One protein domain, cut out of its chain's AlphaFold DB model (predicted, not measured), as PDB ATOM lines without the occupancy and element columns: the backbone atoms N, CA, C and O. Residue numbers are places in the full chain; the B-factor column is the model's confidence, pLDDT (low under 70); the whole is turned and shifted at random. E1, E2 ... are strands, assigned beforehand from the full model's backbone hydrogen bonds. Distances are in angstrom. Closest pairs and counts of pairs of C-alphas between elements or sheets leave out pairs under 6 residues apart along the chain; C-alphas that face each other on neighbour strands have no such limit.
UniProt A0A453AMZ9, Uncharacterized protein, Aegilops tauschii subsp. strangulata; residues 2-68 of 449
ATOM      1  N   LYS A   2     140.242 112.587 144.869       80.81
ATOM      2  CA  LYS A   2     139.313 113.369 144.004       80.81
ATOM      3  C   LYS A   2     139.000 112.703 142.647       80.81
ATOM      4  O   LYS A   2     137.880 112.811 142.166       80.81
ATOM      5  N   TYR A   3     139.986 112.036 142.041       85.38
ATOM      6  CA  TYR A   3     139.859 111.343 140.750       85.38
ATOM      7  C   TYR A   3     139.809 109.810 140.883       85.38
ATOM      8  O   TYR A   3     140.034 109.094 139.913       85.38
ATOM      9  N   SER A   4     139.572 109.298 142.091       86.50
ATOM     10  CA  SER A   4     139.382 107.869 142.339       86.50
ATOM     11  C   SER A   4     137.901 107.529 142.120       86.50
ATOM     12  O   SER A   4     137.064 108.232 142.691       86.50
ATOM     13  N   PRO A   5     137.543 106.484 141.346       89.06
ATOM     14  CA  PRO A   5     136.167 105.993 141.324       89.06
ATOM     15  C   PRO A   5     135.775 105.520 142.730       89.06
ATOM     16  O   PRO A   5     136.620 105.032 143.485       89.06
ATOM     17  N   ARG A   6     134.507 105.708 143.101       89.50
ATOM     18  CA  ARG A   6     133.987 105.430 144.444       89.50
ATOM     19  C   ARG A   6     132.604 104.809 144.332       89.50
ATOM     20  O   ARG A   6     131.787 105.280 143.557       89.50
ATOM     21  N   ILE A   7     132.358 103.772 145.123       90.81
ATOM     22  CA  ILE A   7     131.040 103.155 145.243       90.81
ATOM     23  C   ILE A   7     130.333 103.871 146.394       90.81
ATOM     24  O   ILE A   7     130.809 103.817 147.527       90.81
ATOM     25  N   ASP A   8     129.242 104.572 146.097       89.94
ATOM     26  CA  ASP A   8     128.423 105.218 147.122       89.94
ATOM     27  C   ASP A   8     127.561 104.180 147.859       89.94
ATOM     28  O   ASP A   8     127.090 103.207 147.258       89.94
ATOM     29  N   LEU A   9     127.355 104.398 149.163       93.38
ATOM     30  CA  LEU A   9     126.495 103.564 150.010       93.38
ATOM     31  C   LEU A   9     125.050 103.538 149.491       93.38
ATOM     32  O   LEU A   9     124.598 104.460 148.807       93.38
ATOM     33  N   GLN A  10     124.321 102.489 149.858       93.06
ATOM     34  CA  GLN A  10     122.891 102.378 149.591       93.06
ATOM     35  C   GLN A  10     122.092 103.433 150.372       93.06
ATOM     36  O   GLN A  10     122.541 103.947 151.399       93.06
ATOM     37  N   GLU A  11     120.868 103.737 149.934       90.69
ATOM     38  CA  GLU A  11     120.002 104.740 150.587       90.69
ATOM     39  C   GLU A  11     119.605 104.393 152.035       90.69
ATOM     40  O   GLU A  11     119.204 105.274 152.798       90.69
ATOM     41  N   ASN A  12     119.755 103.130 152.445       91.19
ATOM     42  CA  ASN A  12     119.582 102.687 153.831       91.19
ATOM     43  C   ASN A  12     120.852 102.833 154.702       91.19
ATOM     44  O   ASN A  12     120.767 102.656 155.917       91.19
ATOM     45  N   GLY A  13     122.000 103.168 154.101       92.94
ATOM     46  CA  GLY A  13     123.305 103.298 154.753       92.94
ATOM     47  C   GLY A  13     124.222 102.068 154.668       92.94
ATOM     48  O   GLY A  13     125.337 102.146 155.179       92.94
ATOM     49  N   ASP A  14     123.792 100.968 154.041       94.31
ATOM     50  CA  ASP A  14     124.603  99.753 153.875       94.31
ATOM     51  C   ASP A  14     125.609  99.865 152.709       94.31
ATOM     52  O   ASP A  14     125.439 100.658 151.776       94.31
ATOM     53  N   ASP A  15     126.638  99.011 152.720       94.75
ATOM     54  CA  ASP A  15     127.560  98.839 151.590       94.75
ATOM     55  C   ASP A  15     126.805  98.414 150.316       94.75
ATOM     56  O   ASP A  15     125.916  97.559 150.348       94.75
ATOM     57  N   ASN A  16     127.166  98.997 149.172       93.19
ATOM     58  CA  ASN A  16     126.491  98.771 147.891       93.19
ATOM     59  C   ASN A  16     127.238  97.715 147.060       93.19
ATOM     60  O   ASN A  16     128.457  97.795 146.893       93.19
ATOM     61  N   VAL A  17     126.524  96.719 146.532       93.50
ATOM     62  CA  VAL A  17     127.132  95.574 145.834       93.50
ATOM     63  C   VAL A  17     127.171  95.839 144.332       93.50
ATOM     64  O   VAL A  17     126.175  96.257 143.750       93.50
ATOM     65  N   ILE A  18     128.297  95.562 143.671       94.88
ATOM     66  CA  ILE A  18     128.369  95.579 142.202       94.88
ATOM     67  C   ILE A  18     127.762  94.277 141.658       94.88
ATOM     68  O   ILE A  18     128.268  93.193 141.940       94.88
ATOM     69  N   LEU A  19     126.700  94.391 140.856       95.50
ATOM     70  CA  LEU A  19     126.082  93.272 140.132       95.50
ATOM     71  C   LEU A  19     126.771  92.983 138.793       95.50
ATOM     72  O   LEU A  19     126.751  91.852 138.316       95.50
ATOM     73  N   GLY A  20     127.379  93.999 138.180       92.50
ATOM     74  CA  GLY A  20     128.108  93.868 136.923       92.50
ATOM     75  C   GLY A  20     129.021  95.061 136.676       92.50
ATOM     76  O   GLY A  20     128.714  96.179 137.089       92.50
ATOM     77  N   PHE A  21     130.142  94.820 136.001       94.69
ATOM     78  CA  PHE A  21     131.107  95.841 135.600       94.69
ATOM     79  C   PHE A  21     131.467  95.668 134.121       94.69
ATOM     80  O   PHE A  21     131.410  94.562 133.587       94.69
ATOM     81  N   GLY A  22     131.856  96.757 133.468       93.62
ATOM     82  CA  GLY A  22     132.305  96.760 132.081       93.62
ATOM     83  C   GLY A  22     133.326  97.864 131.835       93.62
ATOM     84  O   GLY A  22     133.296  98.909 132.484       93.62
ATOM     85  N   VAL A  23     134.238  97.626 130.894       93.69
ATOM     86  CA  VAL A  23     135.179  98.637 130.407       93.69
ATOM     87  C   VAL A  23     135.045  98.723 128.895       93.69
ATOM     88  O   VAL A  23     135.230  97.727 128.201       93.69
ATOM     89  N   GLU A  24     134.716  99.909 128.395       91.12
ATOM     90  CA  GLU A  24     134.559 100.190 126.968       91.12
ATOM     91  C   GLU A  24     135.678 101.122 126.494       91.12
ATOM     92  O   GLU A  24     135.992 102.112 127.154       91.12
ATOM     93  N   ASN A  25     136.283 100.824 125.344       87.94
ATOM     94  CA  ASN A  25     137.304 101.677 124.737       87.94
ATOM     95  C   ASN A  25     136.628 102.841 124.001       87.94
ATOM     96  O   ASN A  25     135.870 102.609 123.062       87.94
ATOM     97  N   VAL A  26     136.942 104.087 124.365       79.94
ATOM     98  CA  VAL A  26     136.363 105.280 123.727       79.94
ATOM     99  C   VAL A  26     137.443 106.238 123.241       79.94
ATOM    100  O   VAL A  26     138.352 106.609 123.977       79.94
ATOM    101  N   SER A  27     137.321 106.691 121.992       68.12
ATOM    102  CA  SER A  27     138.132 107.789 121.462       68.12
ATOM    103  C   SER A  27     137.318 109.079 121.521       68.12
ATOM    104  O   SER A  27     136.638 109.458 120.568       68.12
ATOM    105  N   LEU A  28     137.322 109.731 122.687       67.44
ATOM    106  CA  LEU A  28     136.626 111.001 122.866       67.44
ATOM    107  C   LEU A  28     137.522 112.154 122.408       67.44
ATOM    108  O   LEU A  28     138.501 112.501 123.064       67.44
ATOM    109  N   PHE A  29     137.134 112.799 121.304       60.75
ATOM    110  CA  PHE A  29     137.746 114.051 120.844       60.75
ATOM    111  C   PHE A  29     137.624 115.183 121.880       60.75
ATOM    112  O   PHE A  29     138.430 116.115 121.883       60.75
ATOM    113  N   GLN A  30     136.637 115.095 122.781       76.75
ATOM    114  CA  GLN A  30     136.500 116.001 123.913       76.75
ATOM    115  C   GLN A  30     137.519 115.653 125.005       76.75
ATOM    116  O   GLN A  30     137.322 114.743 125.810       76.75
ATOM    117  N   LYS A  31     138.595 116.437 125.058       83.50
ATOM    118  CA  LYS A  31     139.547 116.422 126.169       83.50
ATOM    119  C   LYS A  31     138.947 117.064 127.427       83.50
ATOM    120  O   LYS A  31     138.017 117.871 127.342       83.50
ATOM    121  N   ILE A  32     139.509 116.732 128.586       84.69
ATOM    122  CA  ILE A  32     139.145 117.273 129.902       84.69
ATOM    123  C   ILE A  32     140.383 117.824 130.619       84.69
ATOM    124  O   ILE A  32     141.476 117.271 130.501       84.69
ATOM    125  N   THR A  33     140.221 118.898 131.390       87.31
ATOM    126  CA  THR A  33     141.314 119.485 132.183       87.31
ATOM    127  C   THR A  33     141.290 118.933 133.604       87.31
ATOM    128  O   THR A  33     140.303 119.096 134.323       87.31
ATOM    129  N   VAL A  34     142.388 118.309 134.032       87.00
ATOM    130  CA  VAL A  34     142.570 117.783 135.392       87.00
ATOM    131  C   VAL A  34     143.673 118.548 136.122       87.00
ATOM    132  O   VAL A  34     144.724 118.840 135.559       87.00
ATOM    133  N   LEU A  35     143.441 118.878 137.395       86.44
ATOM    134  CA  LEU A  35     144.461 119.477 138.259       86.44
ATOM    135  C   LEU A  35     145.322 118.362 138.870       86.44
ATOM    136  O   LEU A  35     144.782 117.519 139.594       86.44
ATOM    137  N   VAL A  36     146.624 118.377 138.595       81.44
ATOM    138  CA  VAL A  36     147.627 117.394 139.026       81.44
ATOM    139  C   VAL A  36     148.700 118.134 139.827       81.44
ATOM    140  O   VAL A  36     149.559 118.815 139.275       81.44
ATOM    141  N   GLY A  37     148.619 118.054 141.157       81.19
ATOM    142  CA  GLY A  37     149.417 118.925 142.025       81.19
ATOM    143  C   GLY A  37     149.023 120.399 141.820       81.19
ATOM    144  O   GLY A  37     147.832 120.701 141.908       81.19
ATOM    145  N   PRO A  38     149.976 121.317 141.562       80.56
ATOM    146  CA  PRO A  38     149.673 122.713 141.247       80.56
ATOM    147  C   PRO A  38     149.323 122.953 139.765       80.56
ATOM    148  O   PRO A  38     148.844 124.035 139.430       80.56
ATOM    149  N   GLU A  39     149.563 121.987 138.873       84.50
ATOM    150  CA  GLU A  39     149.452 122.167 137.421       84.50
ATOM    151  C   GLU A  39     148.107 121.679 136.870       84.50
ATOM    152  O   GLU A  39     147.502 120.739 137.384       84.50
ATOM    153  N   GLN A  40     147.638 122.300 135.787       87.38
ATOM    154  CA  GLN A  40     146.487 121.822 135.021       87.38
ATOM    155  C   GLN A  40     146.983 121.070 133.781       87.38
ATOM    156  O   GLN A  40     147.592 121.680 132.904       87.38
ATOM    157  N   LYS A  41     146.702 119.764 133.690       87.69
ATOM    158  CA  LYS A  41     146.980 118.954 132.495       87.69
ATOM    159  C   LYS A  41     145.686 118.690 131.734       87.69
ATOM    160  O   LYS A  41     144.685 118.257 132.304       87.69
ATOM    161  N   GLU A  42     145.715 118.938 130.433       89.62
ATOM    162  CA  GLU A  42     144.657 118.534 129.513       89.62
ATOM    163  C   GLU A  42     144.867 117.058 129.127       89.62
ATOM    164  O   GLU A  42     145.958 116.675 128.701       89.62
ATOM    165  N   VAL A  43     143.846 116.214 129.298       87.75
ATOM    166  CA  VAL A  43     143.904 114.768 129.022       87.75
ATOM    167  C   VAL A  43     142.689 114.309 128.216       87.75
ATOM    168  O   VAL A  43     141.580 114.804 128.404       87.75
ATOM    169  N   ALA A  44     142.880 113.342 127.319       86.69
ATOM    170  CA  ALA A  44     141.782 112.681 126.614       86.69
ATOM    171  C   ALA A  44     141.362 111.408 127.375       86.69
ATOM    172  O   ALA A  44     142.231 110.582 127.682       86.69
ATOM    173  N   PRO A  45     140.067 111.205 127.679       88.75
ATOM    174  CA  PRO A  45     139.575 109.903 128.114       88.75
ATOM    175  C   PRO A  45     139.776 108.856 127.013       88.75
ATOM    176  O   PRO A  45     139.528 109.125 125.840       88.75
ATOM    177  N   GLN A  46     140.227 107.669 127.413       86.62
ATOM    178  CA  GLN A  46     140.507 106.534 126.524       86.62
ATOM    179  C   GLN A  46     139.545 105.360 126.760       86.62
ATOM    180  O   GLN A  46     139.402 104.492 125.902       86.62
ATOM    181  N   HIS A  47     138.923 105.303 127.941       88.88
ATOM    182  CA  HIS A  47     138.017 104.226 128.331       88.88
ATOM    183  C   HIS A  47     136.847 104.795 129.148       88.88
ATOM    184  O   HIS A  47     137.010 105.791 129.860       88.88
ATOM    185  N   LEU A  48     135.694 104.136 129.088       91.94
ATOM    186  CA  LEU A  48     134.637 104.244 130.088       91.94
ATOM    187  C   LEU A  48     134.735 103.041 131.024       91.94
ATOM    188  O   LEU A  48     134.828 101.909 130.558       91.94
ATOM    189  N   LEU A  49     134.684 103.280 132.330       92.56
ATOM    190  CA  LEU A  49     134.380 102.257 133.328       92.56
ATOM    191  C   LEU A  49     132.901 102.395 133.690       92.56
ATOM    192  O   LEU A  49     132.489 103.453 134.162       92.56
ATOM    193  N   LEU A  50     132.126 101.336 133.488       94.62
ATOM    194  CA  LEU A  50     130.718 101.256 133.860       94.62
ATOM    195  C   LEU A  50     130.547 100.202 134.957       94.62
ATOM    196  O   LEU A  50     131.160  99.135 134.884       94.62
ATOM    197  N   TYR A  51     129.688 100.453 135.943       94.69
ATOM    198  CA  TYR A  51     129.192  99.392 136.823       94.69
ATOM    199  C   TYR A  51     127.744  99.616 137.256       94.69
ATOM    200  O   TYR A  51     127.277 100.747 137.392       94.69
ATOM    201  N   LEU A  52     127.047  98.503 137.476       95.38
ATOM    202  CA  LEU A  52     125.668  98.431 137.945       95.38
ATOM    203  C   LEU A  52     125.655  97.990 139.412       95.38
ATOM    204  O   LEU A  52     126.245  96.957 139.742       95.38
ATOM    205  N   THR A  53     124.986  98.743 140.284       94.88
ATOM    206  CA  THR A  53     124.844  98.392 141.706       94.88
ATOM    207  C   THR A  53     123.611  97.528 141.988       94.88
ATOM    208  O   THR A  53     122.708  97.412 141.158       94.88
ATOM    209  N   SER A  54     123.536  96.956 143.193       92.38
ATOM    210  CA  SER A  54     122.383  96.204 143.707       92.38
ATOM    211  C   SER A  54     121.094  97.025 143.809       92.38
ATOM    212  O   SER A  54     120.010  96.456 143.758       92.38
ATOM    213  N   GLU A  55     121.196  98.354 143.879       92.62
ATOM    214  CA  GLU A  55     120.051  99.276 143.792       92.62
ATOM    215  C   GLU A  55     119.582  99.531 142.343       92.62
ATOM    216  O   GLU A  55     118.671 100.325 142.119       92.62
ATOM    217  N   GLY A  56     120.222  98.919 141.340       91.44
ATOM    218  CA  GLY A  56     119.945  99.165 139.922       91.44
ATOM    219  C   GLY A  56     120.533 100.475 139.380       91.44
ATOM    220  O   GLY A  56     120.202 100.880 138.266       91.44
ATOM    221  N   LYS A  57     121.409 101.151 140.136       92.88
ATOM    222  CA  LYS A  57     122.061 102.397 139.702       92.88
ATOM    223  C   LYS A  57     123.244 102.053 138.791       92.88
ATOM    224  O   LYS A  57     124.151 101.331 139.199       92.88
ATOM    225  N   LEU A  58     123.231 102.564 137.559       94.12
ATOM    226  CA  LEU A  58     124.352 102.484 136.616       94.12
ATOM    227  C   LEU A  58     125.234 103.728 136.779       94.12
ATOM    228  O   LEU A  58     124.763 104.846 136.569       94.12
ATOM    229  N   ILE A  59     126.507 103.543 137.131       93.50
ATOM    230  CA  ILE A  59     127.489 104.627 137.280       93.50
ATOM    231  C   ILE A  59     128.580 104.483 136.214       93.50
ATOM    232  O   ILE A  59     129.003 103.375 135.884       93.50
ATOM    233  N   ILE A  60     129.014 105.621 135.658       93.12
ATOM    234  CA  ILE A  60     129.955 105.712 134.534       93.12
ATOM    235  C   ILE A  60     131.100 106.666 134.895       93.12
ATOM    236  O   ILE A  60     130.865 107.811 135.282       93.12
ATOM    237  N   TYR A  61     132.342 106.214 134.712       91.69
ATOM    238  CA  TYR A  61     133.566 106.985 134.928       91.69
ATOM    239  C   TYR A  61     134.403 107.089 133.650       91.69
ATOM    240  O   TYR A  61     134.709 106.087 133.006       91.69
ATOM    241  N   TYR A  62     134.850 108.304 133.330       90.44
ATOM    242  CA  TYR A  62     135.806 108.562 132.251       90.44
ATOM    243  C   TYR A  62     137.237 108.264 132.721       90.44
ATOM    244  O   TYR A  62     137.774 108.966 133.578       90.44
ATOM    245  N   LEU A  63     137.877 107.247 132.143       89.88
ATOM    246  CA  LEU A  63     139.266 106.881 132.426       89.88
ATOM    247  C   LEU A  63     140.213 107.558 131.425       89.88
ATOM    248  O   LEU A  63     140.306 107.171 130.257       89.88
ATOM    249  N   ALA A  64     140.949 108.555 131.914       87.69
ATOM    250  CA  ALA A  64     142.033 109.232 131.205       87.69
ATOM    251  C   ALA A  64     143.390 108.906 131.853       87.69
ATOM    252  O   ALA A  64     143.485 108.778 133.075       87.69
ATOM    253  N   ARG A  65     144.450 108.788 131.046       82.81
ATOM    254  CA  ARG A  65     145.826 108.587 131.536       82.81
ATOM    255  C   ARG A  65     146.535 109.937 131.674       82.81
ATOM    256  O   ARG A  65     146.380 110.807 130.822       82.81
ATOM    257  N   ILE A  66     147.286 110.110 132.764       80.56
ATOM    258  CA  ILE A  66     148.011 111.354 133.087       80.56
ATOM    259  C   ILE A  66     149.490 111.263 132.678       80.56
ATOM    260  O   ILE A  66     150.036 112.251 132.186       80.56
ATOM    261  N   SER A  67     150.120 110.097 132.844       75.12
ATOM    262  CA  SER A  67     151.474 109.799 132.350       75.12
ATOM    263  C   SER A  67     151.445 109.332 130.895       75.12
ATOM    264  O   SER A  67     150.444 108.757 130.451       75.12
ATOM    265  N   ASP A  68     152.546 109.533 130.177       64.69
ATOM    266  CA  ASP A  68     152.690 109.027 128.814       64.69
ATOM    267  C   ASP A  68     152.987 107.514 128.826       64.69
ATOM    268  O   ASP A  68     153.554 106.988 129.788       64.69
TER     269      ASP A  68
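Overview. This is residues 2 to 68 of the 449 residues of an uncharacterized protein of Aegilops tauschii subsp. strangulata (UniProt A0A453AMZ9). This is an L of two arms: a twisted three-stranded sheet of E1, E4 and E5 makes the long arm, and the two-stranded hairpin of E2 and E3 turns off from one end of it. Residues 2 to 17, with no named element, run past the sheet toward its other end, turn near Asn 12 and Gly 13 and fold back into E1. The printed part has 67 residues, with no named helix and five named strands, E1 to E5 along the chain; the class is all strand. Both sheets are antiparallel, in the orders E1 - E4 - E5 and E2 - E3. The whole is loose, with a radius of gyration of the C-alphas of 14.4 A and spans of 39 by 27 by 17 A.

Arrangement. After residues 2 to 17 comes E1, residues 18 to 25, an edge strand of the larger sheet. A short link of six residues leads to E2, residues 32 to 36, which is apart from E1. E2 and E3, residues 39 to 43, form a hairpin over a tight link; their directions stand at 145 degrees, and N 34 and O 41 are within hydrogen-bond range at 2.9 A. E3 runs on into E4, residues 45 to 53, across a break of one residue, at 84 degrees, and the two meet only through their link. E4 is the inner strand, antiparallel to E1 at 164 degrees, with N 50 and O 22 within hydrogen-bond range at 2.9 A. E4 and E5, residues 58 to 64, form a second hairpin over a tight link, at 158 degrees, with N 61 and O 49 within hydrogen-bond range at 2.8 A. E5 is the other edge strand. The sheet is twisted, its C-alphas lying up to 4.1 A off the best plane. Between the arms, the closest C-alphas of E3 and E5 are those of Val 43 and Ala 64, 6.2 A apart. E1 and E3 are apart, as are E2 and E5.

Along the chain. E1 begins at C-alpha 18, (128.369, 95.579, 142.202), and is 20.5 A long. E2 and E3 each measure 12.5 A. E4, the longest strand with 9 residues, covers 23.1 A from C-alpha 45 at (139.575, 109.903, 128.114). E5 is 19.7 A long and ends at C-alpha 64, (142.033, 109.232, 131.205).

Size, cuts and confidence. The C-alphas farthest apart are those of Asn 12 and Asp 68, at 42.0 A. The printed part has no cut, and no link between strands is long. The mean pLDDT of the printed part is 87.8; residues 27 to 29 and residue 68 are under 70.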